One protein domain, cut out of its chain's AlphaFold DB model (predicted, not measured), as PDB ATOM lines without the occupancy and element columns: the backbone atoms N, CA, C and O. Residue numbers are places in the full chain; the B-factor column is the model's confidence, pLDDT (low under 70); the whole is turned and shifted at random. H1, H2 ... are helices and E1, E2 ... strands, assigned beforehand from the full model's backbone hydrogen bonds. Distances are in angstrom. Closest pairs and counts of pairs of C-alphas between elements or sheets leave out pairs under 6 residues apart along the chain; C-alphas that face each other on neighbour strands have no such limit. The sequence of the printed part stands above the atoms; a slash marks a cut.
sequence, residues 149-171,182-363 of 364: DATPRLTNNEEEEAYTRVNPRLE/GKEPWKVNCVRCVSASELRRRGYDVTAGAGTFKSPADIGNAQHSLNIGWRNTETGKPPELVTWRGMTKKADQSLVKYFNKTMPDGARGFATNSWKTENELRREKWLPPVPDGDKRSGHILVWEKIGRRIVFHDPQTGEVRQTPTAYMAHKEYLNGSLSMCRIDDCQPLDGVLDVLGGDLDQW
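AT A GLANCE: This is residues 149 to 171 and 182 to 363 of the 364 residues of the protein "Papain fold toxin 1" of Corynebacterium uterequi (UniProt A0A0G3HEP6). A strongly twisted sheet of five strands makes the core, with H2 and H3 over one face and the longest helix, H4, over the other, where little H6 lies on the same face as H4 but beside the strands. H7 packs on H2 and H3, the two-strand sheet of E1 and E7 lies by one end of H3, and at the opposite end of the body E2 and E3 lead out to an arm with H5 and the loop of residues 285 to 297. The printed part has 205 residues, with eight named helices and seven named strands in the order H1 H2 H3 E1 H4 E2 H5 E3 E4 E5 H6 E6 E7 H7 H8; the large sheet runs E5 E4 E3 E2 E6, all antiparallel. The class is mixed, helices and strands, with under half of the residues in named elements. The whole is compact, with a radius of gyration of the C-alphas of 17.0 A and spans of 54 by 44 by 30 A.

IN THESE COORDINATES: In the large sheet, E3, residues 298 to 306, is the longest strand at 25.1 A, from C-alpha 298 at (12.930, -40.787, 26.844). E2, residues 268 to 274, measures 20.1 A; E4, residues 309 to 314, 16.6 A; E6, residues 339 to 342, 10.8 A; and E5 is residues 319 to 322. H4, residues 249 to 262, measures 20.1 A; H2, residues 190 to 201, 16.6 A; H3, residues 221 to 229, 11.8 A; and H5, residues 278 to 284, 10.1 A. The short helices are H1, residues 161 to 164, from C-alpha 161 at (24.057, -21.883, 37.252), H6, residues 324 to 327, H7, residues 351 to 356, and H8, residues 360 to 363, ending at C-alpha 363 at (5.559, -36.448, 49.307). E1, residues 230 to 232, and E7, residues 346 to 348, form the small sheet.

HOW THE PARTS SIT: E3, E4 and E5 form a meander, each strand the antiparallel neighbour of the one before, with hairpins E3 and E4, and E4 and E5. N 304 and O 311 are 2.9 A apart, and N 312 and O 322 are 2.8 A apart. E3 and E2 pair through N 301 and O 271 at 2.8 A, and E2 and E6 through N 272 and O 339 at 2.8 A. The sheet has helices on both faces, three layers: H2 and H3 on one face, H4 on the other. H2 is over E3 at a height of 9.0 A, along the strands; C-alphas 190 and 300 are closest, 5.8 A. H3 is over E2 at a height of 10.9 A. H4, at a height of 8.9 A, has its closest strand C-alphas at Asn 260 and Ile 310 of E4, 5.8 A. H6 is on the same face as H4, over none of the strands. H1 only grazes the sheet with residues 163 to 164. H2 is the hub: it touches H1, C-alphas 200 and 162 at 4.9 A; H7, C-alphas 192 and 356 at 4.8 A; and, only just, H3, with 3 pairs within 8 A, C-alphas 191 and 222 closest at 6.1 A. H7 touches H3 at a steep tilt of 46 degrees, opposite ways, C-alphas 352 and 229 at 3.7 A. E1 and E7 are antiparallel, N 347 and O 231 2.8 A apart. H5 and H8 are not on the sheet and touch no helix. Every O i to N i+4 pair is within hydrogen-bond range in H3, H4, H5 and H7, and 7 of 8 in H2; H1, H6 and H8 are too short for one.

THE WHOLE: The C-alphas farthest apart are those of Thr 155 and Pro 288, 54.7 A. Residues 172 to 181 are not printed, and C-alphas 171 and 182 are 13.1 A apart across this cut, in the link H1 to H2. The links H2 to H3, E1 to H4, H5 to E3 and H6 to E6 are long. Mean pLDDT of the printed part is 88.6; residues 156 to 157, 159 to 160, 246, 293 and 363 are under 70.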
ATOM      1  N   ASP A 149       4.614 -15.903  42.107       89.44
ATOM      2  CA  ASP A 149       4.814 -14.662  42.871       89.44
ATOM      3  C   ASP A 149       5.395 -14.924  44.265       89.44
ATOM      4  O   ASP A 149       6.215 -14.152  44.754       89.44
ATOM      5  N   ALA A 150       5.022 -16.045  44.888       90.75
ATOM      6  CA  ALA A 150       5.589 -16.490  46.160       90.75
ATOM      7  C   ALA A 150       6.957 -17.183  46.007       90.75
ATOM      8  O   ALA A 150       7.523 -17.660  46.991       90.75
ATOM      9  N   THR A 151       7.492 -17.281  44.785       90.62
ATOM     10  CA  THR A 151       8.756 -17.971  44.524       90.62
ATOM     11  C   THR A 151       9.956 -17.060  44.747       90.62
ATOM     12  O   THR A 151      10.033 -16.006  44.110       90.62
ATOM     13  N   PRO A 152      10.913 -17.448  45.623       90.50
ATOM     14  CA  PRO A 152      12.147 -16.724  45.829       90.50
ATOM     15  C   PRO A 152      12.855 -16.452  44.514       90.50
ATOM     16  O   PRO A 152      12.790 -17.220  43.549       90.50
ATOM     17  N   ARG A 153      13.531 -15.313  44.491       89.62
ATOM     18  CA  ARG A 153      14.312 -14.864  43.354       89.62
ATOM     19  C   ARG A 153      15.785 -15.079  43.646       89.62
ATOM     20  O   ARG A 153      16.236 -14.853  44.767       89.62
ATOM     21  N   LEU A 154      16.524 -15.478  42.621       84.19
ATOM     22  CA  LEU A 154      17.975 -15.538  42.670       84.19
ATOM     23  C   LEU A 154      18.530 -14.124  42.870       84.19
ATOM     24  O   LEU A 154      18.126 -13.177  42.194       84.19
ATOM     25  N   THR A 155      19.461 -13.991  43.812       76.69
ATOM     26  CA  THR A 155      20.173 -12.734  44.080       76.69
ATOM     27  C   THR A 155      21.306 -12.501  43.082       76.69
ATOM     28  O   THR A 155      21.595 -11.352  42.760       76.69
ATOM     29  N   ASN A 156      21.877 -13.584  42.535       66.25
ATOM     30  CA  ASN A 156      22.889 -13.592  41.479       66.25
ATOM     31  C   ASN A 156      22.424 -14.518  40.340       66.25
ATOM     32  O   ASN A 156      22.136 -15.688  40.574       66.25
ATOM     33  N   ASN A 157      22.342 -13.995  39.113       61.59
ATOM     34  CA  ASN A 157      21.827 -14.714  37.940       61.59
ATOM     35  C   ASN A 157      22.956 -15.110  36.981       61.59
ATOM     36  O   ASN A 157      23.003 -14.637  35.843       61.59
ATOM     37  N   GLU A 158      23.882 -15.957  37.424       71.56
ATOM     38  CA  GLU A 158      24.852 -16.539  36.495       71.56
ATOM     39  C   GLU A 158      24.143 -17.516  35.547       71.56
ATOM     40  O   GLU A 158      23.456 -18.445  35.976       71.56
ATOM     41  N   GLU A 159      24.287 -17.307  34.235       69.12
ATOM     42  CA  GLU A 159      23.540 -18.078  33.230       69.12
ATOM     43  C   GLU A 159      23.829 -19.581  33.296       69.12
ATOM     44  O   GLU A 159      22.941 -20.396  33.065       69.12
ATOM     45  N   GLU A 160      25.064 -19.951  33.635       65.81
ATOM     46  CA  GLU A 160      25.496 -21.344  33.717       65.81
ATOM     47  C   GLU A 160      24.919 -22.061  34.947       65.81
ATOM     48  O   GLU A 160      24.550 -23.235  34.865       65.81
ATOM     49  N   GLU A 161      24.719 -21.344  36.058       79.62
ATOM     50  CA  GLU A 161      24.057 -21.883  37.252       79.62
ATOM     51  C   GLU A 161      22.592 -22.255  37.003       79.62
ATOM     52  O   GLU A 161      22.021 -23.087  37.719       79.62
ATOM     53  N   ALA A 162      21.968 -21.658  35.986       82.38
ATOM     54  CA  ALA A 162      20.617 -22.019  35.583       82.38
ATOM     55  C   ALA A 162      20.544 -23.418  34.948       82.38
ATOM     56  O   ALA A 162      19.456 -23.988  34.875       82.38
ATOM     57  N   TYR A 163      21.673 -23.989  34.525       86.44
ATOM     58  CA  TYR A 163      21.756 -25.355  34.007       86.44
ATOM     59  C   TYR A 163      22.363 -26.317  35.032       86.44
ATOM     60  O   TYR A 163      21.874 -27.429  35.184       86.44
ATOM     61  N   THR A 164      23.387 -25.897  35.775       87.00
ATOM     62  CA  THR A 164      24.190 -26.810  36.609       87.00
ATOM     63  C   THR A 164      23.648 -27.021  38.022       87.00
ATOM     64  O   THR A 164      23.893 -28.066  38.617       87.00
ATOM     65  N   ARG A 165      22.878 -26.072  38.579       88.44
ATOM     66  CA  ARG A 165      22.361 -26.152  39.966       88.44
ATOM     67  C   ARG A 165      20.914 -26.624  40.072       88.44
ATOM     68  O   ARG A 165      20.276 -26.470  41.108       88.44
ATOM     69  N   VAL A 166      20.373 -27.167  38.990       91.62
ATOM     70  CA  VAL A 166      18.960 -27.543  38.898       91.62
ATOM     71  C   VAL A 166      18.646 -28.827  39.663       91.62
ATOM     72  O   VAL A 166      17.580 -28.922  40.275       91.62
ATOM     73  N   ASN A 167      19.567 -29.792  39.643       94.25
ATOM     74  CA  ASN A 167      19.402 -31.113  40.246       94.25
ATOM     75  C   ASN A 167      20.532 -31.421  41.248       94.25
ATOM     76  O   ASN A 167      21.338 -32.321  41.019       94.25
ATOM     77  N   PRO A 168      20.630 -30.680  42.368       91.88
ATOM     78  CA  PRO A 168      21.749 -30.811  43.306       91.88
ATOM     79  C   PRO A 168      21.822 -32.178  44.010       91.88
ATOM     80  O   PRO A 168      22.836 -32.493  44.623       91.88
ATOM     81  N   ARG A 169      20.757 -32.985  43.926       89.62
ATOM     82  CA  ARG A 169      20.608 -34.290  44.590       89.62
ATOM     83  C   ARG A 169      20.710 -35.466  43.607       89.62
ATOM     84  O   ARG A 169      20.249 -36.556  43.917       89.62
ATOM     85  N   LEU A 170      21.295 -35.259  42.419       92.19
ATOM     86  CA  LEU A 170      21.387 -36.274  41.355       92.19
ATOM     87  C   LEU A 170      21.921 -37.632  41.842       92.19
ATOM     88  O   LEU A 170      21.384 -38.671  41.459       92.19
ATOM     89  N   GLU A 171      22.960 -37.612  42.679       92.88
ATOM     90  CA  GLU A 171      23.622 -38.820  43.196       92.88
ATOM     91  C   GLU A 171      23.089 -39.284  44.557       92.88
ATOM     92  O   GLU A 171      23.610 -40.232  45.140       92.88
ATOM     93  N   GLY A 182      11.274 -45.115  42.693       80.38
ATOM     94  CA  GLY A 182      12.527 -45.829  42.428       80.38
ATOM     95  C   GLY A 182      13.676 -45.369  43.332       80.38
ATOM     96  O   GLY A 182      13.661 -44.242  43.820       80.38
ATOM     97  N   LYS A 183      14.695 -46.225  43.498       85.00
ATOM     98  CA  LYS A 183      15.852 -45.997  44.391       85.00
ATOM     99  C   LYS A 183      16.691 -44.758  44.060       85.00
ATOM    100  O   LYS A 183      17.326 -44.209  44.947       85.00
ATOM    101  N   GLU A 184      16.682 -44.321  42.804       89.38
ATOM    102  CA  GLU A 184      17.431 -43.151  42.327       89.38
ATOM    103  C   GLU A 184      16.453 -42.092  41.790       89.38
ATOM    104  O   GLU A 184      16.336 -41.885  40.575       89.38
ATOM    105  N   PRO A 185      15.674 -41.436  42.664       88.38
ATOM    106  CA  PRO A 185      14.532 -40.649  42.218       88.38
ATOM    107  C   PRO A 185      14.937 -39.380  41.453       88.38
ATOM    108  O   PRO A 185      14.165 -38.904  40.619       88.38
ATOM    109  N   TRP A 186      16.150 -38.856  41.656       91.50
ATOM    110  CA  TRP A 186      16.680 -37.708  40.906       91.50
ATOM    111  C   TRP A 186      17.314 -38.068  39.561       91.50
ATOM    112  O   TRP A 186      17.652 -37.170  38.794       91.50
ATOM    113  N   LYS A 187      17.415 -39.358  39.218       93.06
ATOM    114  CA  LYS A 187      17.832 -39.800  37.876       93.06
ATOM    115  C   LYS A 187      16.654 -39.943  36.912       93.06
ATOM    116  O   LYS A 187      16.841 -40.070  35.707       93.06
ATOM    117  N   VAL A 188      15.418 -39.822  37.405       90.56
ATOM    118  CA  VAL A 188      14.183 -39.977  36.609       90.56
ATOM    119  C   VAL A 188      13.299 -38.717  36.576       90.56
ATOM    120  O   VAL A 188      12.099 -38.802  36.313       90.56
ATOM    121  N   ASN A 189      13.881 -37.540  36.824       93.62
ATOM    122  CA  ASN A 189      13.188 -36.250  36.970       93.62
ATOM    123  C   ASN A 189      13.474 -35.235  35.836       93.62
ATOM    124  O   ASN A 189      13.240 -34.038  36.009       93.62
ATOM    125  N   CYS A 190      13.966 -35.671  34.673       95.69
ATOM    126  CA  CYS A 190      14.433 -34.788  33.592       95.69
ATOM    127  C   CYS A 190      13.413 -33.713  33.150       95.69
ATOM    128  O   CYS A 190      13.781 -32.558  32.943       95.69
ATOM    129  N   VAL A 191      12.111 -34.035  33.106       95.81
ATOM    130  CA  VAL A 191      11.025 -33.068  32.809       95.81
ATOM    131  C   VAL A 191      10.946 -31.936  33.842       95.81
ATOM    132  O   VAL A 191      10.693 -30.780  33.489       95.81
ATOM    133  N   ARG A 192      11.190 -32.262  35.115       95.69
ATOM    134  CA  ARG A 192      11.251 -31.285  36.206       95.69
ATOM    135  C   ARG A 192      12.487 -30.401  36.047       95.69
ATOM    136  O   ARG A 192      12.381 -29.183  36.151       95.69
ATOM    137  N   CYS A 193      13.625 -31.011  35.707       97.50
ATOM    138  CA  CYS A 193      14.901 -30.321  35.522       97.50
ATOM    139  C   CYS A 193      14.844 -29.257  34.421       97.50
ATOM    140  O   CYS A 193      15.194 -28.107  34.666       97.50
ATOM    141  N   VAL A 194      14.337 -29.571  33.228       97.94
ATOM    142  CA  VAL A 194      14.272 -28.558  32.156       97.94
ATOM    143  C   VAL A 194      13.350 -27.382  32.503       97.94
ATOM    144  O   VAL A 194      13.653 -26.240  32.165       97.94
ATOM    145  N   SER A 195      12.269 -27.638  33.246       97.31
ATOM    146  CA  SER A 195      11.343 -26.591  33.694       97.31
ATOM    147  C   SER A 195      11.968 -25.711  34.780       97.31
ATOM    148  O   SER A 195      11.870 -24.487  34.709       97.31
ATOM    149  N   ALA A 196      12.656 -26.320  35.752       96.69
ATOM    150  CA  ALA A 196      13.414 -25.597  36.771       96.69
ATOM    151  C   ALA A 196      14.532 -24.764  36.137       96.69
ATOM    152  O   ALA A 196      14.715 -23.610  36.508       96.69
ATOM    153  N   SER A 197      15.231 -25.309  35.142       96.94
ATOM    154  CA  SER A 197      16.291 -24.602  34.426       96.94
ATOM    155  C   SER A 197      15.790 -23.328  33.749       96.94
ATOM    156  O   SER A 197      16.360 -22.254  33.948       96.94
ATOM    157  N   GLU A 198      14.673 -23.405  33.018       96.50
ATOM    158  CA  GLU A 198      14.099 -22.222  32.369       96.50
ATOM    159  C   GLU A 198      13.592 -21.187  33.386       96.50
ATOM    160  O   GLU A 198      13.706 -19.983  33.157       96.50
ATOM    161  N   LEU A 199      13.077 -21.622  34.538       95.75
ATOM    162  CA  LEU A 199      12.720 -20.710  35.625       95.75
ATOM    163  C   LEU A 199      13.951 -20.043  36.253       95.75
ATOM    164  O   LEU A 199      13.938 -18.831  36.470       95.75
ATOM    165  N   ARG A 200      15.045 -20.777  36.469       94.44
ATOM    166  CA  ARG A 200      16.313 -20.191  36.932       94.44
ATOM    167  C   ARG A 200      16.862 -19.177  35.928       94.44
ATOM    168  O   ARG A 200      17.257 -18.090  36.338       94.44
ATOM    169  N   ARG A 201      16.773 -19.440  34.612       91.06
ATOM    170  CA  ARG A 201      17.104 -18.449  33.556       91.06
ATOM    171  C   ARG A 201      16.258 -17.174  33.650       91.06
ATOM    172  O   ARG A 201      16.687 -16.123  33.187       91.06
ATOM    173  N   ARG A 202      15.073 -17.255  34.261       90.62
ATOM    174  CA  ARG A 202      14.159 -16.131  34.530       90.62
ATOM    175  C   ARG A 202      14.290 -15.568  35.951       90.62
ATOM    176  O   ARG A 202      13.438 -14.785  36.374       90.62
ATOM    177  N   GLY A 203      15.333 -15.963  36.681       91.88
ATOM    178  CA  GLY A 203      15.682 -15.447  38.001       91.88
ATOM    179  C   GLY A 203      14.898 -16.052  39.162       91.88
ATOM    180  O   GLY A 203      14.889 -15.466  40.238       91.88
ATOM    181  N   TYR A 204      14.194 -17.170  38.977       92.69
ATOM    182  CA  TYR A 204      13.563 -17.888  40.089       92.69
ATOM    183  C   TYR A 204      14.574 -18.815  40.765       92.69
ATOM    184  O   TYR A 204      15.249 -19.590  40.089       92.69
ATOM    185  N   ASP A 205      14.651 -18.771  42.091       91.88
ATOM    186  CA  ASP A 205      15.490 -19.688  42.854       91.88
ATOM    187  C   ASP A 205      14.727 -20.978  43.143       91.88
ATOM    188  O   ASP A 205      14.039 -21.134  44.152       91.88
ATOM    189  N   VAL A 206      14.791 -21.883  42.169       93.12
ATOM    190  CA  VAL A 206      14.120 -23.179  42.207       93.12
ATOM    191  C   VAL A 206      15.087 -24.305  41.870       93.12
ATOM    192  O   VAL A 206      16.083 -24.107  41.169       93.12
ATOM    193  N   THR A 207      14.750 -25.499  42.343       93.88
ATOM    194  CA  THR A 207      15.401 -26.772  42.020       93.88
ATOM    195  C   THR A 207      14.337 -27.779  41.601       93.88
ATOM    196  O   THR A 207      13.162 -27.633  41.943       93.88
ATOM    197  N   ALA A 208      14.730 -28.800  40.845       93.69
ATOM    198  CA  ALA A 208      13.828 -29.878  40.469       93.69
ATOM    199  C   ALA A 208      13.589 -30.837  41.643       93.69
ATOM    200  O   ALA A 208      14.534 -31.256  42.314       93.69
ATOM    201  N   GLY A 209      12.329 -31.216  41.860       90.38
ATOM    202  CA  GLY A 209      11.966 -32.266  42.806       90.38
ATOM    203  C   GLY A 209      12.384 -33.665  42.341       90.38
ATOM    204  O   GLY A 209      12.874 -33.879  41.226       90.38
ATOM    205  N   ALA A 210      12.161 -34.635  43.221       88.75
ATOM    206  CA  ALA A 210      12.393 -36.051  42.968       88.75
ATOM    207  C   ALA A 210      11.345 -36.661  42.016       88.75
ATOM    208  O   ALA A 210      10.225 -36.167  41.863       88.75
ATOM    209  N   GLY A 211      11.697 -37.785  41.395       87.38
ATOM    210  CA  GLY A 211      10.772 -38.638  40.661       87.38
ATOM    211  C   GLY A 211      10.294 -38.069  39.324       87.38
ATOM    212  O   GLY A 211      10.499 -36.908  38.965       87.38
ATOM    213  N   THR A 212       9.600 -38.912  38.569       86.69
ATOM    214  CA  THR A 212       9.062 -38.544  37.259       86.69
ATOM    215  C   THR A 212       7.810 -37.681  37.403       86.69
ATOM    216  O   THR A 212       6.909 -38.001  38.178       86.69
ATOM    217  N   PHE A 213       7.728 -36.604  36.620       87.81
ATOM    218  CA  PHE A 213       6.473 -35.885  36.412       87.81
ATOM    219  C   PHE A 213       5.489 -36.804  35.681       87.81
ATOM    220  O   PHE A 213       5.729 -37.154  34.529       87.81
ATOM    221  N   LYS A 214       4.412 -37.219  36.353       82.19
ATOM    222  CA  LYS A 214       3.374 -38.096  35.797       82.19
ATOM    223  C   LYS A 214       2.268 -37.276  35.140       82.19
ATOM    224  O   LYS A 214       1.615 -36.476  35.807       82.19
ATOM    225  N   SER A 215       2.043 -37.504  33.853       80.56
ATOM    226  CA  SER A 215       0.881 -36.998  33.127       80.56
ATOM    227  C   SER A 215      -0.301 -37.977  33.169       80.56
ATOM    228  O   SER A 215      -0.131 -39.151  33.510       80.56
ATOM    229  N   PRO A 216      -1.511 -37.518  32.796       79.00
ATOM    230  CA  PRO A 216      -2.608 -38.405  32.415       79.00
ATOM    231  C   PRO A 216      -2.186 -39.402  31.323       79.00
ATOM    232  O   PRO A 216      -1.290 -39.117  30.526       79.00
ATOM    233  N   ALA A 217      -2.838 -40.566  31.279       72.94
ATOM    234  CA  ALA A 217      -2.414 -41.711  30.464       72.94
ATOM    235  C   ALA A 217      -2.365 -41.451  28.942       72.94
ATOM    236  O   ALA A 217      -1.664 -42.159  28.223       72.94
ATOM    237  N   ASP A 218      -3.103 -40.460  28.446       78.94
ATOM    238  CA  ASP A 218      -3.255 -40.119  27.029       78.94
ATOM    239  C   ASP A 218      -2.246 -39.074  26.524       78.94
ATOM    240  O   ASP A 218      -2.158 -38.827  25.320       78.94
ATOM    241  N   ILE A 219      -1.461 -38.462  27.416       81.75
ATOM    242  CA  ILE A 219      -0.512 -37.398  27.069       81.75
ATOM    243  C   ILE A 219       0.867 -37.783  27.593       81.75
ATOM    244  O   ILE A 219       1.000 -38.212  28.729       81.75
ATOM    245  N   GLY A 220       1.923 -37.594  26.799       86.56
ATOM    246  CA  GLY A 220       3.295 -37.797  27.277       86.56
ATOM    247  C   GLY A 220       3.728 -36.736  28.298       86.56
ATOM    248  O   GLY A 220       3.388 -35.561  28.154       86.56
ATOM    249  N   ASN A 221       4.544 -37.129  29.283       90.81
ATOM    250  CA  ASN A 221       5.002 -36.269  30.387       90.81
ATOM    251  C   ASN A 221       5.547 -34.906  29.916       90.81
ATOM    252  O   ASN A 221       5.172 -33.868  30.457       90.81
ATOM    253  N   ALA A 222       6.396 -34.903  28.882       93.31
ATOM    254  CA  ALA A 222       6.993 -33.689  28.325       93.31
ATOM    255  C   ALA A 222       5.956 -32.744  27.701       93.31
ATOM    256  O   ALA A 222       5.987 -31.543  27.939       93.31
ATOM    257  N   GLN A 223       5.004 -33.261  26.919       92.62
ATOM    258  CA  GLN A 223       3.970 -32.400  26.341       92.62
ATOM    259  C   GLN A 223       2.991 -31.925  27.418       92.62
ATOM    260  O   GLN A 223       2.530 -30.788  27.373       92.62
ATOM    261  N   HIS A 224       2.687 -32.758  28.416       91.56
ATOM    262  CA  HIS A 224       1.817 -32.346  29.508       91.56
ATOM    263  C   HIS A 224       2.452 -31.241  30.366       91.56
ATOM    264  O   HIS A 224       1.757 -30.287  30.714       91.56
ATOM    265  N   SER A 225       3.764 -31.297  30.630       94.25
ATOM    266  CA  SER A 225       4.458 -30.227  31.359       94.25
ATOM    267  C   SER A 225       4.425 -28.899  30.601       94.25
ATOM    268  O   SER A 225       4.168 -27.853  31.197       94.25
ATOM    269  N   LEU A 226       4.577 -28.933  29.272       94.94
ATOM    270  CA  LEU A 226       4.368 -27.773  28.402       94.94
ATOM    271  C   LEU A 226       2.927 -27.249  28.485       94.94
ATOM    272  O   LEU A 226       2.699 -26.046  28.628       94.94
ATOM    273  N   ASN A 227       1.953 -28.160  28.457       91.12
ATOM    274  CA  ASN A 227       0.532 -27.826  28.480       91.12
ATOM    275  C   ASN A 227       0.095 -27.127  29.769       91.12
ATOM    276  O   ASN A 227      -0.791 -26.277  29.703       91.12
ATOM    277  N   ILE A 228       0.689 -27.436  30.920       88.62
ATOM    278  CA  ILE A 228       0.305 -26.807  32.194       88.62
ATOM    279  C   ILE A 228       1.243 -25.672  32.614       88.62
ATOM    280  O   ILE A 228       0.802 -24.751  33.295       88.62
ATOM    281  N   GLY A 229       2.509 -25.708  32.193       92.31
ATOM    282  CA  GLY A 229       3.532 -24.794  32.696       92.31
ATOM    283  C   GLY A 229       3.775 -23.549  31.853       92.31
ATOM    284  O   GLY A 229       4.282 -22.570  32.387       92.31
ATOM    285  N   TRP A 230       3.436 -23.554  30.559       94.94
ATOM    286  CA  TRP A 230       3.987 -22.559  29.631       94.94
ATOM    287  C   TRP A 230       2.965 -22.046  28.622       94.94
ATOM    288  O   TRP A 230       2.173 -22.809  28.070       94.94
ATOM    289  N   ARG A 231       2.978 -20.741  28.337       91.81
ATOM    290  CA  ARG A 231       2.109 -20.124  27.320       91.81
ATOM    291  C   ARG A 231       2.903 -19.203  26.426       91.81
ATOM    292  O   ARG A 231       3.479 -18.239  26.911       91.81
ATOM    293  N   ASN A 232       2.873 -19.455  25.125       87.94
ATOM    294  CA  ASN A 232       3.448 -18.553  24.140       87.94
ATOM    295  C   ASN A 232       2.811 -17.160  24.276       87.94
ATOM    296  O   ASN A 232       1.591 -17.043  24.319       87.94
ATOM    297  N   THR A 233       3.627 -16.116  24.376       78.62
ATOM    298  CA  THR A 233       3.176 -14.744  24.673       78.62
ATOM    299  C   THR A 233       2.237 -14.164  23.619       78.62
ATOM    300  O   THR A 233       1.308 -13.438  23.958       78.62
ATOM    301  N   GLU A 234       2.456 -14.497  22.349       75.81
ATOM    302  CA  GLU A 234       1.683 -13.966  21.225       75.81
ATOM    303  C   GLU A 234       0.384 -14.746  21.016       75.81
ATOM    304  O   GLU A 234      -0.704 -14.185  20.898       75.81
ATOM    305  N   THR A 235       0.491 -16.071  20.968       76.25
ATOM    306  CA  THR A 235      -0.637 -16.942  20.636       76.25
ATOM    307  C   THR A 235      -1.411 -17.386  21.861       76.25
ATOM    308  O   THR A 235      -2.469 -17.986  21.697       76.25
ATOM    309  N   GLY A 236      -0.854 -17.222  23.065       80.62
ATOM    310  CA  GLY A 236      -1.299 -17.775  24.344       80.62
ATOM    311  C   GLY A 236      -1.441 -19.301  24.374       80.62
ATOM    312  O   GLY A 236      -2.150 -19.833  25.226       80.62
ATOM    313  N   LYS A 237      -0.991 -20.036  23.348       83.44
ATOM    314  CA  LYS A 237      -1.119 -21.505  23.292       83.44
ATOM    315  C   LYS A 237       0.043 -22.130  24.070       83.44
ATOM    316  O   LYS A 237       1.068 -21.464  24.225       83.44
ATOM    317  N   PRO A 238      -0.092 -23.362  24.584       87.06
ATOM    318  CA  PRO A 238       1.089 -24.084  25.030       87.06
ATOM    319  C   PRO A 238       2.063 -24.264  23.856       87.06
ATOM    320  O   PRO A 238       1.612 -24.374  22.711       87.06
ATOM    321  N   PRO A 239       3.379 -24.266  24.110       90.62
ATOM    322  CA  PRO A 239       4.349 -24.618  23.086       90.62
ATOM    323  C   PRO A 239       4.170 -26.088  22.688       90.62
ATOM    324  O   PRO A 239       3.888 -26.958  23.519       90.62
ATOM    325  N   GLU A 240       4.339 -26.366  21.401       86.69
ATOM    326  CA  GLU A 240       4.202 -27.706  20.834       86.69
ATOM    327  C   GLU A 240       5.578 -28.255  20.463       86.69
ATOM    328  O   GLU A 240       6.409 -27.552  19.880       86.69
ATOM    329  N   LEU A 241       5.819 -29.520  20.804       91.50
ATOM    330  CA  LEU A 241       7.000 -30.239  20.347       91.50
ATOM    331  C   LEU A 241       6.874 -30.531  18.852       91.50
ATOM    332  O   LEU A 241       5.945 -31.200  18.401       91.50
ATOM    333  N   VAL A 242       7.838 -30.038  18.080       89.56
ATOM    334  CA  VAL A 242       7.916 -30.257  16.639       89.56
ATOM    335  C   VAL A 242       8.919 -31.365  16.356       89.56
ATOM    336  O   VAL A 242      10.081 -31.271  16.749       89.56
ATOM    337  N   THR A 243       8.480 -32.379  15.619       88.25
ATOM    338  CA  THR A 243       9.301 -33.496  15.133       88.25
ATOM    339  C   THR A 243       9.356 -33.445  13.612       88.25
ATOM    340  O   THR A 243       8.351 -33.165  12.952       88.25
ATOM    341  N   TRP A 244      10.509 -33.754  13.020       81.50
ATOM    342  CA  TRP A 244      10.582 -33.910  11.568       81.50
ATOM    343  C   TRP A 244      10.140 -35.317  11.158       81.50
ATOM    344  O   TRP A 244      10.569 -36.308  11.746       81.50
ATOM    345  N   ARG A 245       9.289 -35.436  10.132       71.88
ATOM    346  CA  ARG A 245       8.808 -36.749   9.675       71.88
ATOM    347  C   ARG A 245       9.965 -37.603   9.149       71.88
ATOM    348  O   ARG A 245      10.795 -37.116   8.380       71.88
ATOM    349  N   GLY A 246       9.946 -38.894   9.493       63.44
ATOM    350  CA  GLY A 246      10.748 -39.911   8.815       63.44
ATOM    351  C   GLY A 246      11.695 -40.750   9.671       63.44
ATOM    352  O   GLY A 246      12.645 -41.232   9.073       63.44
ATOM    353  N   MET A 247      11.478 -40.911  10.991       75.56
ATOM    354  CA  MET A 247      12.143 -41.883  11.904       75.56
ATOM    355  C   MET A 247      13.599 -42.249  11.525       75.56
ATOM    356  O   MET A 247      13.972 -43.414  11.421       75.56
ATOM    357  N   THR A 248      14.425 -41.243  11.225       87.00
ATOM    358  CA  THR A 248      15.799 -41.410  10.735       87.00
ATOM    359  C   THR A 248      16.707 -40.367  11.359       87.00
ATOM    360  O   THR A 248      16.294 -39.244  11.636       87.00
ATOM    361  N   LYS A 249      18.002 -40.684  11.456       88.50
ATOM    362  CA  LYS A 249      19.032 -39.741  11.917       88.50
ATOM    363  C   LYS A 249      19.059 -38.448  11.091       88.50
ATOM    364  O   LYS A 249      19.330 -37.366  11.604       88.50
ATOM    365  N   LYS A 250      18.756 -38.547   9.790       90.75
ATOM    366  CA  LYS A 250      18.655 -37.392   8.888       90.75
ATOM    367  C   LYS A 250      17.477 -36.482   9.250       90.75
ATOM    368  O   LYS A 250      17.587 -35.272   9.053       90.75
ATOM    369  N   ALA A 251      16.378 -37.033   9.771       90.38
ATOM    370  CA  ALA A 251      15.243 -36.247  10.249       90.38
ATOM    371  C   ALA A 251      15.650 -35.385  11.457       90.38
ATOM    372  O   ALA A 251      15.458 -34.170  11.406       90.38
ATOM    373  N   ASP A 252      16.330 -35.963  12.454       91.94
ATOM    374  CA  ASP A 252      16.824 -35.219  13.627       91.94
ATOM    375  C   ASP A 252      17.805 -34.107  13.220       91.94
ATOM    376  O   ASP A 252      17.663 -32.947  13.604       91.94
ATOM    377  N   GLN A 253      18.768 -34.429  12.348       93.12
ATOM    378  CA  GLN A 253      19.717 -33.446  11.811       93.12
ATOM    379  C   GLN A 253      19.016 -32.308  11.055       93.12
ATOM    380  O   GLN A 253      19.439 -31.152  11.129       93.12
ATOM    381  N   SER A 254      17.950 -32.627  10.317       92.44
ATOM    382  CA  SER A 254      17.166 -31.638   9.576       92.44
ATOM    383  C   SER A 254      16.380 -30.730  10.519       92.44
ATOM    384  O   SER A 254      16.337 -29.524  10.275       92.44
ATOM    385  N   LEU A 255      15.841 -31.271  11.617       92.94
ATOM    386  CA  LEU A 255      15.180 -30.492  12.663       92.94
ATOM    387  C   LEU A 255      16.149 -29.501  13.318       92.94
ATOM    388  O   LEU A 255      15.870 -28.304  13.356       92.94
ATOM    389  N   VAL A 256      17.330 -29.964  13.740       94.56
ATOM    390  CA  VAL A 256      18.362 -29.089  14.325       94.56
ATOM    391  C   VAL A 256      18.791 -28.013  13.327       94.56
ATOM    392  O   VAL A 256      18.911 -26.842  13.684       94.56
ATOM    393  N   LYS A 257      18.990 -28.373  12.050       92.88
ATOM    394  CA  LYS A 257      19.336 -27.409  10.993       92.88
ATOM    395  C   LYS A 257      18.230 -26.376  10.780       92.88
ATOM    396  O   LYS A 257      18.542 -25.206  10.554       92.88
ATOM    397  N   TYR A 258      16.967 -26.794  10.843       89.62
ATOM    398  CA  TYR A 258      15.819 -25.900  10.766       89.62
ATOM    399  C   TYR A 258      15.834 -24.903  11.929       89.62
ATOM    400  O   TYR A 258      15.903 -23.707  11.662       89.62
ATOM    401  N   PHE A 259      15.905 -25.370  13.182       91.69
ATOM    402  CA  PHE A 259      15.975 -24.503  14.367       91.69
ATOM    403  C   PHE A 259      17.180 -23.557  14.315       91.69
ATOM    404  O   PHE A 259      17.036 -22.353  14.519       91.69
ATOM    405  N   ASN A 260      18.360 -24.059  13.941       90.62
ATOM    406  CA  ASN A 260      19.552 -23.224  13.810       90.62
ATOM    407  C   ASN A 260      19.381 -22.110  12.763       90.62
ATOM    408  O   ASN A 260      19.940 -21.024  12.914       90.62
ATOM    409  N   LYS A 261      18.612 -22.359  11.695       86.19
ATOM    410  CA  LYS A 261      18.338 -21.374  10.641       86.19
ATOM    411  C   LYS A 261      17.261 -20.367  11.047       86.19
ATOM    412  O   LYS A 261      17.388 -19.201  10.686       86.19
ATOM    413  N   THR A 262      16.204 -20.810  11.722       85.31
ATOM    414  CA  THR A 262      14.985 -20.010  11.924       85.31
ATOM    415  C   THR A 262      14.921 -19.295  13.263       85.31
ATOM    416  O   THR A 262      14.283 -18.249  13.345       85.31
ATOM    417  N   MET A 263      15.580 -19.814  14.297       87.25
ATOM    418  CA  MET A 263      15.539 -19.202  15.624       87.25
ATOM    419  C   MET A 263      16.505 -18.015  15.709       87.25
ATOM    420  O   MET A 263      17.580 -18.077  15.107       87.25
ATOM    421  N   PRO A 264      16.168 -16.922  16.417       85.19
ATOM    422  CA  PRO A 264      17.118 -15.844  16.677       85.19
ATOM    423  C   PRO A 264      18.214 -16.298  17.648       85.19
ATOM    424  O   PRO A 264      18.067 -17.304  18.339       85.19
ATOM    425  N   ASP A 265      19.332 -15.574  17.675       87.44
ATOM    426  CA  ASP A 265      20.373 -15.815  18.675       87.44
ATOM    427  C   ASP A 265      19.832 -15.592  20.098       87.44
ATOM    428  O   ASP A 265      18.975 -14.729  20.297       87.44
ATOM    429  N   GLY A 266      20.271 -16.404  21.059       84.69
ATOM    430  CA  GLY A 266      19.740 -16.438  22.427       84.69
ATOM    431  C   GLY A 266      18.371 -17.118  22.584       84.69
ATOM    432  O   GLY A 266      17.878 -17.250  23.707       84.69
ATOM    433  N   ALA A 267      17.742 -17.566  21.490       90.75
ATOM    434  CA  ALA A 267      16.535 -18.384  21.581       90.75
ATOM    435  C   ALA A 267      16.845 -19.722  22.248       90.75
ATOM    436  O   ALA A 267      17.902 -20.312  22.017       90.75
ATOM    437  N   ARG A 268      15.894 -20.233  23.025       95.62
ATOM    438  CA  ARG A 268      16.053 -21.484  23.761       95.62
ATOM    439  C   ARG A 268      14.724 -22.192  23.945       95.62
ATOM    440  O   ARG A 268      13.643 -21.620  23.786       95.62
ATOM    441  N   GLY A 269      14.799 -23.466  24.279       97.62
ATOM    442  CA  GLY A 269      13.616 -24.282  24.457       97.62
ATOM    443  C   GLY A 269      13.934 -25.692  24.882       97.62
ATOM    444  O   GLY A 269      15.055 -25.985  25.283       97.62
ATOM    445  N   PHE A 270      12.941 -26.571  24.804       98.12
ATOM    446  CA  PHE A 270      13.117 -27.959  25.208       98.12
ATOM    447  C   PHE A 270      13.292 -28.866  24.000       98.12
ATOM    448  O   PHE A 270      12.724 -28.630  22.931       98.12
ATOM    449  N   ALA A 271      14.105 -29.899  24.179       97.06
ATOM    450  CA  ALA A 271      14.344 -30.947  23.206       97.06
ATOM    451  C   ALA A 271      14.132 -32.304  23.869       97.06
ATOM    452  O   ALA A 271      14.704 -32.566  24.920       97.06
ATOM    453  N   THR A 272      13.322 -33.163  23.265       94.81
ATOM    454  CA  THR A 272      13.069 -34.522  23.745       94.81
ATOM    455  C   THR A 272      13.624 -35.532  22.766       94.81
ATOM    456  O   THR A 272      13.456 -35.353  21.561       94.81
ATOM    457  N   ASN A 273      14.169 -36.632  23.266       92.31
ATOM    458  CA  ASN A 273      14.514 -37.788  22.450       92.31
ATOM    459  C   ASN A 273      14.042 -39.068  23.144       92.31
ATOM    460  O   ASN A 273      13.975 -39.121  24.372       92.31
ATOM    461  N   SER A 274      13.696 -40.097  22.375       91.69
ATOM    462  CA  SER A 274      13.313 -41.392  22.940       91.69
ATOM    463  C   SER A 274      14.508 -42.330  23.009       91.69
ATOM    464  O   SER A 274      15.357 -42.348  22.116       91.69
ATOM    465  N   TRP A 275      14.542 -43.161  24.042       91.31
ATOM    466  CA  TRP A 275      15.450 -44.296  24.107       91.31
ATOM    467  C   TRP A 275      14.917 -45.434  23.231       91.31
ATOM    468  O   TRP A 275      13.702 -45.596  23.045       91.31
ATOM    469  N   LYS A 276      15.829 -46.238  22.689       90.94
ATOM    470  CA  LYS A 276      15.500 -47.567  22.181       90.94
ATOM    471  C   LYS A 276      14.941 -48.405  23.329       90.94
ATOM    472  O   LYS A 276      15.372 -48.260  24.470       90.94
ATOM    473  N   THR A 277      13.970 -49.257  23.036       91.94
ATOM    474  CA  THR A 277      13.452 -50.204  24.025       91.94
ATOM    475  C   THR A 277      14.484 -51.297  24.319       91.94
ATOM    476  O   THR A 277      15.416 -51.515  23.537       91.94
ATOM    477  N   GLU A 278      14.325 -52.012  25.432       89.94
ATOM    478  CA  GLU A 278      15.214 -53.122  25.795       89.94
ATOM    479  C   GLU A 278      15.201 -54.193  24.696       89.94
ATOM    480  O   GLU A 278      16.252 -54.689  24.287       89.94
ATOM    481  N   ASN A 279      14.032 -54.496  24.123       91.62
ATOM    482  CA  ASN A 279      13.958 -55.444  23.014       91.62
ATOM    483  C   ASN A 279      14.589 -54.908  21.720       91.62
ATOM    484  O   ASN A 279      15.120 -55.702  20.946       91.62
ATOM    485  N   GLU A 280      14.559 -53.598  21.456       91.56
ATOM    486  CA  GLU A 280      15.300 -52.999  20.332       91.56
ATOM    487  C   GLU A 280      16.811 -53.189  20.498       91.56
ATOM    488  O   GLU A 280      17.475 -53.649  19.569       91.56
ATOM    489  N   LEU A 281      17.339 -52.922  21.695       89.88
ATOM    490  CA  LEU A 281      18.756 -53.104  22.014       89.88
ATOM    491  C   LEU A 281      19.173 -54.582  21.994       89.88
ATOM    492  O   LEU A 281      20.247 -54.922  21.492       89.88
ATOM    493  N   ARG A 282      18.326 -55.484  22.501       92.06
ATOM    494  CA  ARG A 282      18.564 -56.936  22.480       92.06
ATOM    495  C   ARG A 282      18.593 -57.501  21.070       92.06
ATOM    496  O   ARG A 282      19.462 -58.322  20.785       92.06
ATOM    497  N   ARG A 283      17.715 -57.029  20.177       91.62
ATOM    498  CA  ARG A 283      17.731 -57.425  18.758       91.62
ATOM    499  C   ARG A 283      19.052 -57.073  18.081       91.62
ATOM    500  O   ARG A 283      19.588 -57.904  17.359       91.62
ATOM    501  N   GLU A 284      19.613 -55.895  18.352       90.00
ATOM    502  CA  GLU A 284      20.929 -55.495  17.821       90.00
ATOM    503  C   GLU A 284      22.071 -56.393  18.329       90.00
ATOM    504  O   GLU A 284      23.083 -56.558  17.648       90.00
ATOM    505  N   LYS A 285      21.897 -56.999  19.508       92.25
ATOM    506  CA  LYS A 285      22.854 -57.914  20.146       92.25
ATOM    507  C   LYS A 285      22.532 -59.399  19.932       92.25
ATOM    508  O   LYS A 285      23.209 -60.234  20.523       92.25
ATOM    509  N   TRP A 286      21.520 -59.737  19.125       92.06
ATOM    510  CA  TRP A 286      21.038 -61.115  18.926       92.06
ATOM    511  C   TRP A 286      20.665 -61.849  20.229       92.06
ATOM    512  O   TRP A 286      20.842 -63.059  20.354       92.06
ATOM    513  N   LEU A 287      20.136 -61.117  21.211       93.12
ATOM    514  CA  LEU A 287      19.661 -61.662  22.484       93.12
ATOM    515  C   LEU A 287      18.145 -61.924  22.440       93.12
ATOM    516  O   LEU A 287      17.420 -61.192  21.758       93.12
ATOM    517  N   PRO A 288      17.635 -62.927  23.183       91.25
ATOM    518  CA  PRO A 288      16.200 -63.191  23.256       91.25
ATOM    519  C   PRO A 288      15.456 -62.001  23.887       91.25
ATOM    520  O   PRO A 288      15.996 -61.372  24.805       91.25
ATOM    521  N   PRO A 289      14.232 -61.682  23.426       92.00
ATOM    522  CA  PRO A 289      13.456 -60.568  23.962       92.00
ATOM    523  C   PRO A 289      13.052 -60.810  25.422       92.00
ATOM    524  O   PRO A 289      12.906 -61.952  25.859       92.00
ATOM    525  N   VAL A 290      12.844 -59.727  26.169       89.12
ATOM    526  CA  VAL A 290      12.152 -59.780  27.459       89.12
ATOM    527  C   VAL A 290      10.637 -59.908  27.219       89.12
ATOM    528  O   VAL A 290      10.106 -59.150  26.400       89.12
ATOM    529  N   PRO A 291       9.940 -60.859  27.878       79.38
ATOM    530  CA  PRO A 291       8.520 -61.128  27.622       79.38
ATOM    531  C   PRO A 291       7.588 -59.983  28.030       79.38
ATOM    532  O   PRO A 291       6.627 -59.707  27.320       79.38
ATOM    533  N   ASP A 292       7.902 -59.296  29.133       79.56
ATOM    534  CA  ASP A 292       7.055 -58.267  29.735       79.56
ATOM    535  C   ASP A 292       7.835 -56.978  30.010       79.56
ATOM    536  O   ASP A 292       9.008 -56.998  30.383       79.56
ATOM    537  N   GLY A 293       7.151 -55.838  29.873       66.06
ATOM    538  CA  GLY A 293       7.656 -54.550  30.357       66.06
ATOM    539  C   GLY A 293       8.557 -53.764  29.401       66.06
ATOM    540  O   GLY A 293       9.201 -52.820  29.854       66.06
ATOM    541  N   ASP A 294       8.573 -54.081  28.100       82.12
ATOM    542  CA  ASP A 294       9.339 -53.344  27.080       82.12
ATOM    543  C   ASP A 294       8.735 -51.956  26.800       82.12
ATOM    544  O   ASP A 294       8.074 -51.702  25.792       82.12
ATOM    545  N   LYS A 295       8.902 -51.050  27.761       80.25
ATOM    546  CA  LYS A 295       8.386 -49.687  27.705       80.25
ATOM    547  C   LYS A 295       9.424 -48.770  27.081       80.25
ATOM    548  O   LYS A 295      10.596 -48.780  27.449       80.25
ATOM    549  N   ARG A 296       8.967 -47.914  26.173       87.25
ATOM    550  CA  ARG A 296       9.781 -46.818  25.659       87.25
ATOM    551  C   ARG A 296       9.839 -45.705  26.699       87.25
ATOM    552  O   ARG A 296       8.805 -45.226  27.154       87.25
ATOM    553  N   SER A 297      11.051 -45.297  27.046       86.62
ATOM    554  CA  SER A 297      11.317 -44.109  27.855       86.62
ATOM    555  C   SER A 297      11.979 -43.036  26.983       86.62
ATOM    556  O   SER A 297      12.258 -43.265  25.802       86.62
ATOM    557  N   GLY A 298      12.237 -41.861  27.541       91.62
ATOM    558  CA  GLY A 298      12.930 -40.787  26.844       91.62
ATOM    559  C   GLY A 298      13.711 -39.890  27.784       91.62
ATOM    560  O   GLY A 298      13.744 -40.100  28.997       91.62
ATOM    561  N   HIS A 299      14.333 -38.882  27.195       94.56
ATOM    562  CA  HIS A 299      15.027 -37.814  27.898       94.56
ATOM    563  C   HIS A 299      14.581 -36.470  27.355       94.56
ATOM    564  O   HIS A 299      14.217 -36.363  26.180       94.56
ATOM    565  N   ILE A 300      14.610 -35.451  28.204       96.56
ATOM    566  CA  ILE A 300      14.326 -34.073  27.818       96.56
ATOM    567  C   ILE A 300      15.434 -33.165  28.326       96.56
ATOM    568  O   ILE A 300      15.931 -33.325  29.435       96.56
ATOM    569  N   LEU A 301      15.802 -32.216  27.479       95.94
ATOM    570  CA  LEU A 301      16.945 -31.331  27.616       95.94
ATOM    571  C   LEU A 301      16.558 -29.908  27.246       95.94
ATOM    572  O   LEU A 301      15.492 -29.672  26.671       95.94
ATOM    573  N   VAL A 302      17.467 -28.974  27.501       97.69
ATOM    574  CA  VAL A 302      17.370 -27.611  26.987       97.69
ATOM    575  C   VAL A 302      18.216 -27.494  25.723       97.69
ATOM    576  O   VAL A 302      19.344 -27.977  25.673       97.69
ATOM    577  N   TRP A 303      17.691 -26.840  24.692       97.62
ATOM    578  CA  TRP A 303      18.496 -26.334  23.585       97.62
ATOM    579  C   TRP A 303      18.611 -24.819  23.687       97.62
ATOM    580  O   TRP A 303      17.655 -24.151  24.073       97.62
ATOM    581  N   GLU A 304      19.756 -24.278  23.290       95.88
ATOM    582  CA  GLU A 304      19.988 -22.838  23.202       95.88
ATOM    583  C   GLU A 304      20.717 -22.522  21.897       95.88
ATOM    584  O   GLU A 304      21.591 -23.271  21.444       95.88
ATOM    585  N   LYS A 305      20.332 -21.421  21.252       93.06
ATOM    586  CA  LYS A 305      21.067 -20.867  20.126       93.06
ATOM    587  C   LYS A 305      22.098 -19.881  20.658       93.06
ATOM    588  O   LYS A 305      21.731 -18.858  21.219       93.06
ATOM    589  N   ILE A 306      23.371 -20.203  20.443       87.94
ATOM    590  CA  ILE A 306      24.514 -19.362  20.801       87.94
ATOM    591  C   ILE A 306      25.287 -19.042  19.517       87.94
ATOM    592  O   ILE A 306      25.899 -19.905  18.873       87.94
ATOM    593  N   GLY A 307      25.215 -17.785  19.099       82.56
ATOM    594  CA  GLY A 307      25.650 -17.311  17.797       82.56
ATOM    595  C   GLY A 307      24.957 -18.056  16.651       82.56
ATOM    596  O   GLY A 307      23.751 -17.971  16.417       82.56
ATOM    597  N   ARG A 308      25.749 -18.792  15.863       81.19
ATOM    598  CA  ARG A 308      25.277 -19.537  14.676       81.19
ATOM    599  C   ARG A 308      25.098 -21.035  14.930       81.19
ATOM    600  O   ARG A 308      25.097 -21.812  13.968       81.19
ATOM    601  N   ARG A 309      25.042 -21.454  16.196       92.25
ATOM    602  CA  ARG A 309      25.005 -22.867  16.580       92.25
ATOM    603  C   ARG A 309      23.931 -23.116  17.628       92.25
ATOM    604  O   ARG A 309      23.793 -22.351  18.573       92.25
ATOM    605  N   ILE A 310      23.227 -24.227  17.460       96.19
ATOM    606  CA  ILE A 310      22.436 -24.835  18.525       96.19
ATOM    607  C   ILE A 310      23.382 -25.654  19.392       96.19
ATOM    608  O   ILE A 310      24.215 -26.395  18.862       96.19
ATOM    609  N   VAL A 311      23.226 -25.530  20.700       95.94
ATOM    610  CA  VAL A 311      23.833 -26.397  21.704       95.94
ATOM    611  C   VAL A 311      22.744 -27.003  22.580       95.94
ATOM    612  O   VAL A 311      21.649 -26.450  22.681       95.94
ATOM    613  N   PHE A 312      23.041 -28.144  23.194       96.56
ATOM    614  CA  PHE A 312      22.190 -28.771  24.195       96.56
ATOM    615  C   PHE A 312      22.808 -28.634  25.587       96.56
ATOM    616  O   PHE A 312      24.026 -28.684  25.757       96.56
ATOM    617  N   HIS A 313      21.944 -28.466  26.574       95.81
ATOM    618  CA  HIS A 313      22.261 -28.485  27.990       95.81
ATOM    619  C   HIS A 313      21.398 -29.567  28.627       95.81
ATOM    620  O   HIS A 313      20.213 -29.681  28.303       95.81
ATOM    621  N   ASP A 314      21.989 -30.338  29.526       95.94
ATOM    622  CA  ASP A 314      21.320 -31.330  30.347       95.94
ATOM    623  C   ASP A 314      21.267 -30.832  31.791       95.94
ATOM    624  O   ASP A 314      22.219 -31.016  32.547       95.94
ATOM    625  N   PRO A 315      20.164 -30.188  32.208       96.44
ATOM    626  CA  PRO A 315      20.052 -29.698  33.572       96.44
ATOM    627  C   PRO A 315      19.860 -30.814  34.604       96.44
ATOM    628  O   PRO A 315      19.899 -30.536  35.801       96.44
ATOM    629  N   GLN A 316      19.603 -32.058  34.176       95.50
ATOM    630  CA  GLN A 316      19.537 -33.191  35.095       95.50
ATOM    631  C   GLN A 316      20.939 -33.589  35.556       95.50
ATOM    632  O   GLN A 316      21.119 -33.850  36.743       95.50
ATOM    633  N   THR A 317      21.903 -33.632  34.633       94.56
ATOM    634  CA  THR A 317      23.295 -34.038  34.900       94.56
ATOM    635  C   THR A 317      24.239 -32.857  35.127       94.56
ATOM    636  O   THR A 317      25.330 -33.027  35.662       94.56
ATOM    637  N   GLY A 318      23.828 -31.651  34.729       92.88
ATOM    638  CA  GLY A 318      24.652 -30.444  34.741       92.88
ATOM    639  C   GLY A 318      25.572 -30.309  33.523       92.88
ATOM    640  O   GLY A 318      26.363 -29.370  33.463       92.88
ATOM    641  N   GLU A 319      25.489 -31.199  32.531       92.88
ATOM    642  CA  GLU A 319      26.287 -31.080  31.311       92.88
ATOM    643  C   GLU A 319      25.810 -29.901  30.449       92.88
ATOM    644  O   GLU A 319      24.637 -29.794  30.096       92.88
ATOM    645  N   VAL A 320      26.724 -29.023  30.037       93.19
ATOM    646  CA  VAL A 320      26.391 -27.812  29.272       93.19
ATOM    647  C   VAL A 320      27.081 -27.769  27.914       93.19
ATOM    648  O   VAL A 320      28.150 -28.343  27.712       93.19
ATOM    649  N   ARG A 321      26.480 -27.027  26.975       89.62
ATOM    650  CA  ARG A 321      27.049 -26.719  25.650       89.62
ATOM    651  C   ARG A 321      27.422 -27.954  24.816       89.62
ATOM    652  O   ARG A 321      28.343 -27.909  23.996       89.62
ATOM    653  N   GLN A 322      26.676 -29.043  24.968       93.56
ATOM    654  CA  GLN A 322      26.835 -30.233  24.144       93.56
ATOM    655  C   GLN A 322      26.511 -29.916  22.685       93.56
ATOM    656  O   GLN A 322      25.517 -29.257  22.365       93.56
ATOM    657  N   THR A 323      27.339 -30.402  21.760       93.06
ATOM    658  CA  THR A 323      27.023 -30.253  20.335       93.06
ATOM    659  C   THR A 323      25.871 -31.185  19.951       93.06
ATOM    660  O   THR A 323      25.811 -32.314  20.447       93.06
ATOM    661  N   PRO A 324      25.003 -30.801  18.997       90.31
ATOM    662  CA  PRO A 324      23.947 -31.688  18.525       90.31
ATOM    663  C   PRO A 324      24.473 -33.019  17.988       90.31
ATOM    664  O   PRO A 324      23.832 -34.050  18.146       90.31
ATOM    665  N   THR A 325      25.656 -33.012  17.373       86.94
ATOM    666  CA  THR A 325      26.303 -34.229  16.878       86.94
ATOM    667  C   THR A 325      26.718 -35.162  18.008       86.94
ATOM    668  O   THR A 325      26.481 -36.358  17.881       86.94
ATOM    669  N   ALA A 326      27.314 -34.638  19.083       86.75
ATOM    670  CA  ALA A 326      27.684 -35.438  20.249       86.75
ATOM    671  C   ALA A 326      26.437 -36.033  20.912       86.75
ATOM    672  O   ALA A 326      26.365 -37.241  21.115       86.75
ATOM    673  N   TYR A 327      25.416 -35.201  21.117       84.69
ATOM    674  CA  TYR A 327      24.146 -35.621  21.695       84.69
ATOM    675  C   TYR A 327      23.468 -36.740  20.882       84.69
ATOM    676  O   TYR A 327      23.185 -37.826  21.381       84.69
ATOM    677  N   MET A 328      23.282 -36.526  19.576       85.38
ATOM    678  CA  MET A 328      22.639 -37.500  18.685       85.38
ATOM    679  C   MET A 328      23.517 -38.723  18.362       85.38
ATOM    680  O   MET A 328      23.086 -39.605  17.619       85.38
ATOM    681  N   ALA A 329      24.763 -38.784  18.842       84.62
ATOM    682  CA  ALA A 329      25.625 -39.950  18.657       84.62
ATOM    683  C   ALA A 329      25.365 -41.057  19.692       84.62
ATOM    684  O   ALA A 329      25.899 -42.158  19.525       84.62
ATOM    685  N   HIS A 330      24.550 -40.802  20.723       84.19
ATOM    686  CA  HIS A 330      24.241 -41.800  21.741       84.19
ATOM    687  C   HIS A 330      23.563 -43.030  21.119       84.19
ATOM    688  O   HIS A 330      22.509 -42.938  20.487       84.19
ATOM    689  N   LYS A 331      24.174 -44.205  21.295       84.62
ATOM    690  CA  LYS A 331      23.768 -45.448  20.610       84.62
ATOM    691  C   LYS A 331      22.386 -45.946  21.032       84.62
ATOM    692  O   LYS A 331      21.736 -46.676  20.281       84.62
ATOM    693  N   GLU A 332      21.963 -45.545  22.225       87.00
ATOM    694  CA  GLU A 332      20.674 -45.906  22.811       87.00
ATOM    695  C   GLU A 332      19.554 -44.949  22.400       87.00
ATOM    696  O   GLU A 332      18.398 -45.235  22.689       87.00
ATOM    697  N   TYR A 333      19.845 -43.843  21.703       89.19
ATOM    698  CA  TYR A 333      18.780 -43.001  21.168       89.19
ATOM    699  C   TYR A 333      18.101 -43.640  19.963       89.19
ATOM    700  O   TYR A 333      18.735 -44.199  19.060       89.19
ATOM    701  N   LEU A 334      16.776 -43.517  19.940       89.88
ATOM    702  CA  LEU A 334      15.970 -43.860  18.789       89.88
ATOM    703  C   LEU A 334      16.110 -42.751  17.741       89.88
ATOM    704  O   LEU A 334      15.669 -41.617  17.936       89.88
ATOM    705  N   ASN A 335      16.710 -43.100  16.606       90.00
ATOM    706  CA  ASN A 335      16.854 -42.192  15.473       90.00
ATOM    707  C   ASN A 335      15.491 -41.670  14.990       90.00
ATOM    708  O   ASN A 335      14.557 -42.442  14.776       90.00
ATOM    709  N   GLY A 336      15.413 -40.370  14.722       88.62
ATOM    710  CA  GLY A 336      14.214 -39.702  14.226       88.62
ATOM    711  C   GLY A 336      13.155 -39.422  15.284       88.62
ATOM    712  O   GLY A 336      12.020 -39.126  14.910       88.62
ATOM    713  N   SER A 337      13.490 -39.565  16.569       91.19
ATOM    714  CA  SER A 337      12.581 -39.261  17.677       91.19
ATOM    715  C   SER A 337      12.842 -37.901  18.330       91.19
ATOM    716  O   SER A 337      12.107 -37.516  19.246       91.19
ATOM    717  N   LEU A 338      13.822 -37.135  17.827       94.12
ATOM    718  CA  LEU A 338      14.101 -35.797  18.328       94.12
ATOM    719  C   LEU A 338      12.908 -34.884  18.052       94.12
ATOM    720  O   LEU A 338      12.482 -34.706  16.909       94.12
ATOM    721  N   SER A 339      12.410 -34.255  19.107       94.31
ATOM    722  CA  SER A 339      11.356 -33.248  19.023       94.31
ATOM    723  C   SER A 339      11.784 -32.009  19.788       94.31
ATOM    724  O   SER A 339      12.404 -32.126  20.839       94.31
ATOM    725  N   MET A 340      11.500 -30.822  19.262       96.31
ATOM    726  CA  MET A 340      11.968 -29.560  19.842       96.31
ATOM    727  C   MET A 340      10.841 -28.528  19.874       96.31
ATOM    728  O   MET A 340      10.056 -28.439  18.932       96.31
ATOM    729  N   CYS A 341      10.778 -27.718  20.926       96.19
ATOM    730  CA  CYS A 341       9.895 -26.552  21.022       96.19
ATOM    731  C   CYS A 341      10.691 -25.324  21.473       96.19
ATOM    732  O   CYS A 341      11.750 -25.475  22.074       96.19
ATOM    733  N   ARG A 342      10.202 -24.113  21.196       95.25
ATOM    734  CA  ARG A 342      10.751 -22.868  21.757       95.25
ATOM    735  C   ARG A 342      10.043 -22.535  23.071       95.25
ATOM    736  O   ARG A 342       8.847 -22.790  23.181       95.25
ATOM    737  N   ILE A 343      10.785 -22.009  24.048       97.19
ATOM    738  CA  ILE A 343      10.255 -21.679  25.379       97.19
ATOM    739  C   ILE A 343      10.514 -20.229  25.794       97.19
ATOM    740  O   ILE A 343       9.755 -19.684  26.592       97.19
ATOM    741  N   ASP A 344      11.555 -19.574  25.270       92.75
ATOM    742  CA  ASP A 344      11.902 -18.204  25.676       92.75
ATOM    743  C   ASP A 344      10.838 -17.168  25.289       92.75
ATOM    744  O   ASP A 344      10.708 -16.138  25.947       92.75
ATOM    745  N   ASP A 345      10.021 -17.476  24.282       87.25
ATOM    746  CA  ASP A 345       8.865 -16.684  23.855       87.25
ATOM    747  C   ASP A 345       7.576 -17.004  24.635       87.25
ATOM    748  O   ASP A 345       6.514 -16.429  24.368       87.25
ATOM    749  N   CYS A 346       7.656 -17.918  25.601       91.69
ATOM    750  CA  CYS A 346       6.562 -18.284  26.483       91.69
ATOM    751  C   CYS A 346       6.681 -17.581  27.842       91.69
ATOM    752  O   CYS A 346       7.775 -17.241  28.287       91.69
ATOM    753  N   GLN A 347       5.555 -17.385  28.524       91.69
ATOM    754  CA  GLN A 347       5.508 -17.053  29.948       91.69
ATOM    755  C   GLN A 347       5.282 -18.323  30.771       91.69
ATOM    756  O   GLN A 347       4.495 -19.180  30.340       91.69
ATOM    757  N   PRO A 348       5.937 -18.449  31.938       95.56
ATOM    758  CA  PRO A 348       5.603 -19.487  32.895       95.56
ATOM    759  C   PRO A 348       4.225 -19.211  33.516       95.56
ATOM    760  O   PRO A 348       3.823 -18.064  33.702       95.56
ATOM    761  N   LEU A 349       3.509 -20.280  33.836       91.31
ATOM    762  CA  LEU A 349       2.265 -20.281  34.600       91.31
ATOM    763  C   LEU A 349       2.492 -20.985  35.931       91.31
ATOM    764  O   LEU A 349       3.367 -21.837  36.007       91.31
ATOM    765  N   ASP A 350       1.644 -20.749  36.933       87.88
ATOM    766  CA  ASP A 350       1.730 -21.449  38.224       87.88
ATOM    767  C   ASP A 350       1.784 -22.982  38.093       87.88
ATOM    768  O   ASP A 350       2.467 -23.638  38.879       87.88
ATOM    769  N   GLY A 351       1.150 -23.553  37.060       90.19
ATOM    770  CA  GLY A 351       1.199 -24.992  36.782       90.19
ATOM    771  C   GLY A 351       2.608 -25.543  36.533       90.19
ATOM    772  O   GLY A 351       2.836 -26.740  36.671       90.19
ATOM    773  N   VAL A 352       3.594 -24.695  36.222       93.75
ATOM    774  CA  VAL A 352       4.998 -25.119  36.121       93.75
ATOM    775  C   VAL A 352       5.539 -25.600  37.469       93.75
ATOM    776  O   VAL A 352       6.398 -26.472  37.500       93.75
ATOM    777  N   LEU A 353       5.027 -25.080  38.589       92.12
ATOM    778  CA  LEU A 353       5.446 -25.505  39.928       92.12
ATOM    779  C   LEU A 353       4.925 -26.910  40.259       92.12
ATOM    780  O   LEU A 353       5.575 -27.634  41.007       92.12
ATOM    781  N   ASP A 354       3.818 -27.334  39.643       88.38
ATOM    782  CA  ASP A 354       3.348 -28.724  39.721       88.38
ATOM    783  C   ASP A 354       4.303 -29.653  38.952       88.38
ATOM    784  O   ASP A 354       4.591 -30.771  39.381       88.38
ATOM    785  N   VAL A 355       4.881 -29.155  37.850       92.12
ATOM    786  CA  VAL A 355       5.952 -29.852  37.123       92.12
ATOM    787  C   VAL A 355       7.227 -29.922  37.954       92.12
ATOM    788  O   VAL A 355       7.871 -30.968  37.973       92.12
ATOM    789  N   LEU A 356       7.613 -28.852  38.653       92.06
ATOM    790  CA  LEU A 356       8.798 -28.885  39.516       92.06
ATOM    791  C   LEU A 356       8.646 -29.908  40.641       92.06
ATOM    792  O   LEU A 356       9.619 -30.579  40.980       92.06
ATOM    793  N   GLY A 357       7.422 -30.057  41.154       85.62
ATOM    794  CA  GLY A 357       7.124 -30.880  42.317       85.62
ATOM    795  C   GLY A 357       7.777 -30.325  43.576       85.62
ATOM    796  O   GLY A 357       8.088 -29.133  43.665       85.62
ATOM    797  N   GLY A 358       7.987 -31.213  44.539       76.38
ATOM    798  CA  GLY A 358       8.624 -30.895  45.803       76.38
ATOM    799  C   GLY A 358       9.694 -31.883  46.205       76.38
ATOM    800  O   GLY A 358       9.943 -32.884  45.519       76.38
ATOM    801  N   ASP A 359      10.366 -31.546  47.298       73.44
ATOM    802  CA  ASP A 359      11.347 -32.427  47.920       73.44
ATOM    803  C   ASP A 359      10.662 -33.657  48.497       73.44
ATOM    804  O   ASP A 359       9.480 -33.603  48.816       73.44
ATOM    805  N   LEU A 360      11.410 -34.752  48.651       72.31
ATOM    806  CA  LEU A 360      10.886 -36.036  49.133       72.31
ATOM    807  C   LEU A 360      10.086 -35.950  50.435       72.31
ATOM    808  O   LEU A 360       9.095 -36.655  50.575       72.31
ATOM    809  N   ASP A 361      10.492 -35.098  51.371       70.12
ATOM    810  CA  ASP A 361       9.809 -34.878  52.649       70.12
ATOM    811  C   ASP A 361       8.388 -34.325  52.480       70.12
ATOM    812  O   ASP A 361       7.546 -34.530  53.348       70.12
ATOM    813  N   GLN A 362       8.091 -33.694  51.344       70.00
ATOM    814  CA  GLN A 362       6.762 -33.185  51.018       70.00
ATOM    815  C   GLN A 362       5.860 -34.211  50.323       70.00
ATOM    816  O   GLN A 362       4.710 -33.894  50.048       70.00
ATOM    817  N   TRP A 363       6.353 -35.412  49.992       66.12
ATOM    818  CA  TRP A 363       5.559 -36.448  49.307       66.12
ATOM    819  C   TRP A 363       4.721 -37.310  50.263       66.12
ATOM    820  O   TRP A 363       3.961 -38.154  49.783       66.12
TER     821      TRP A 363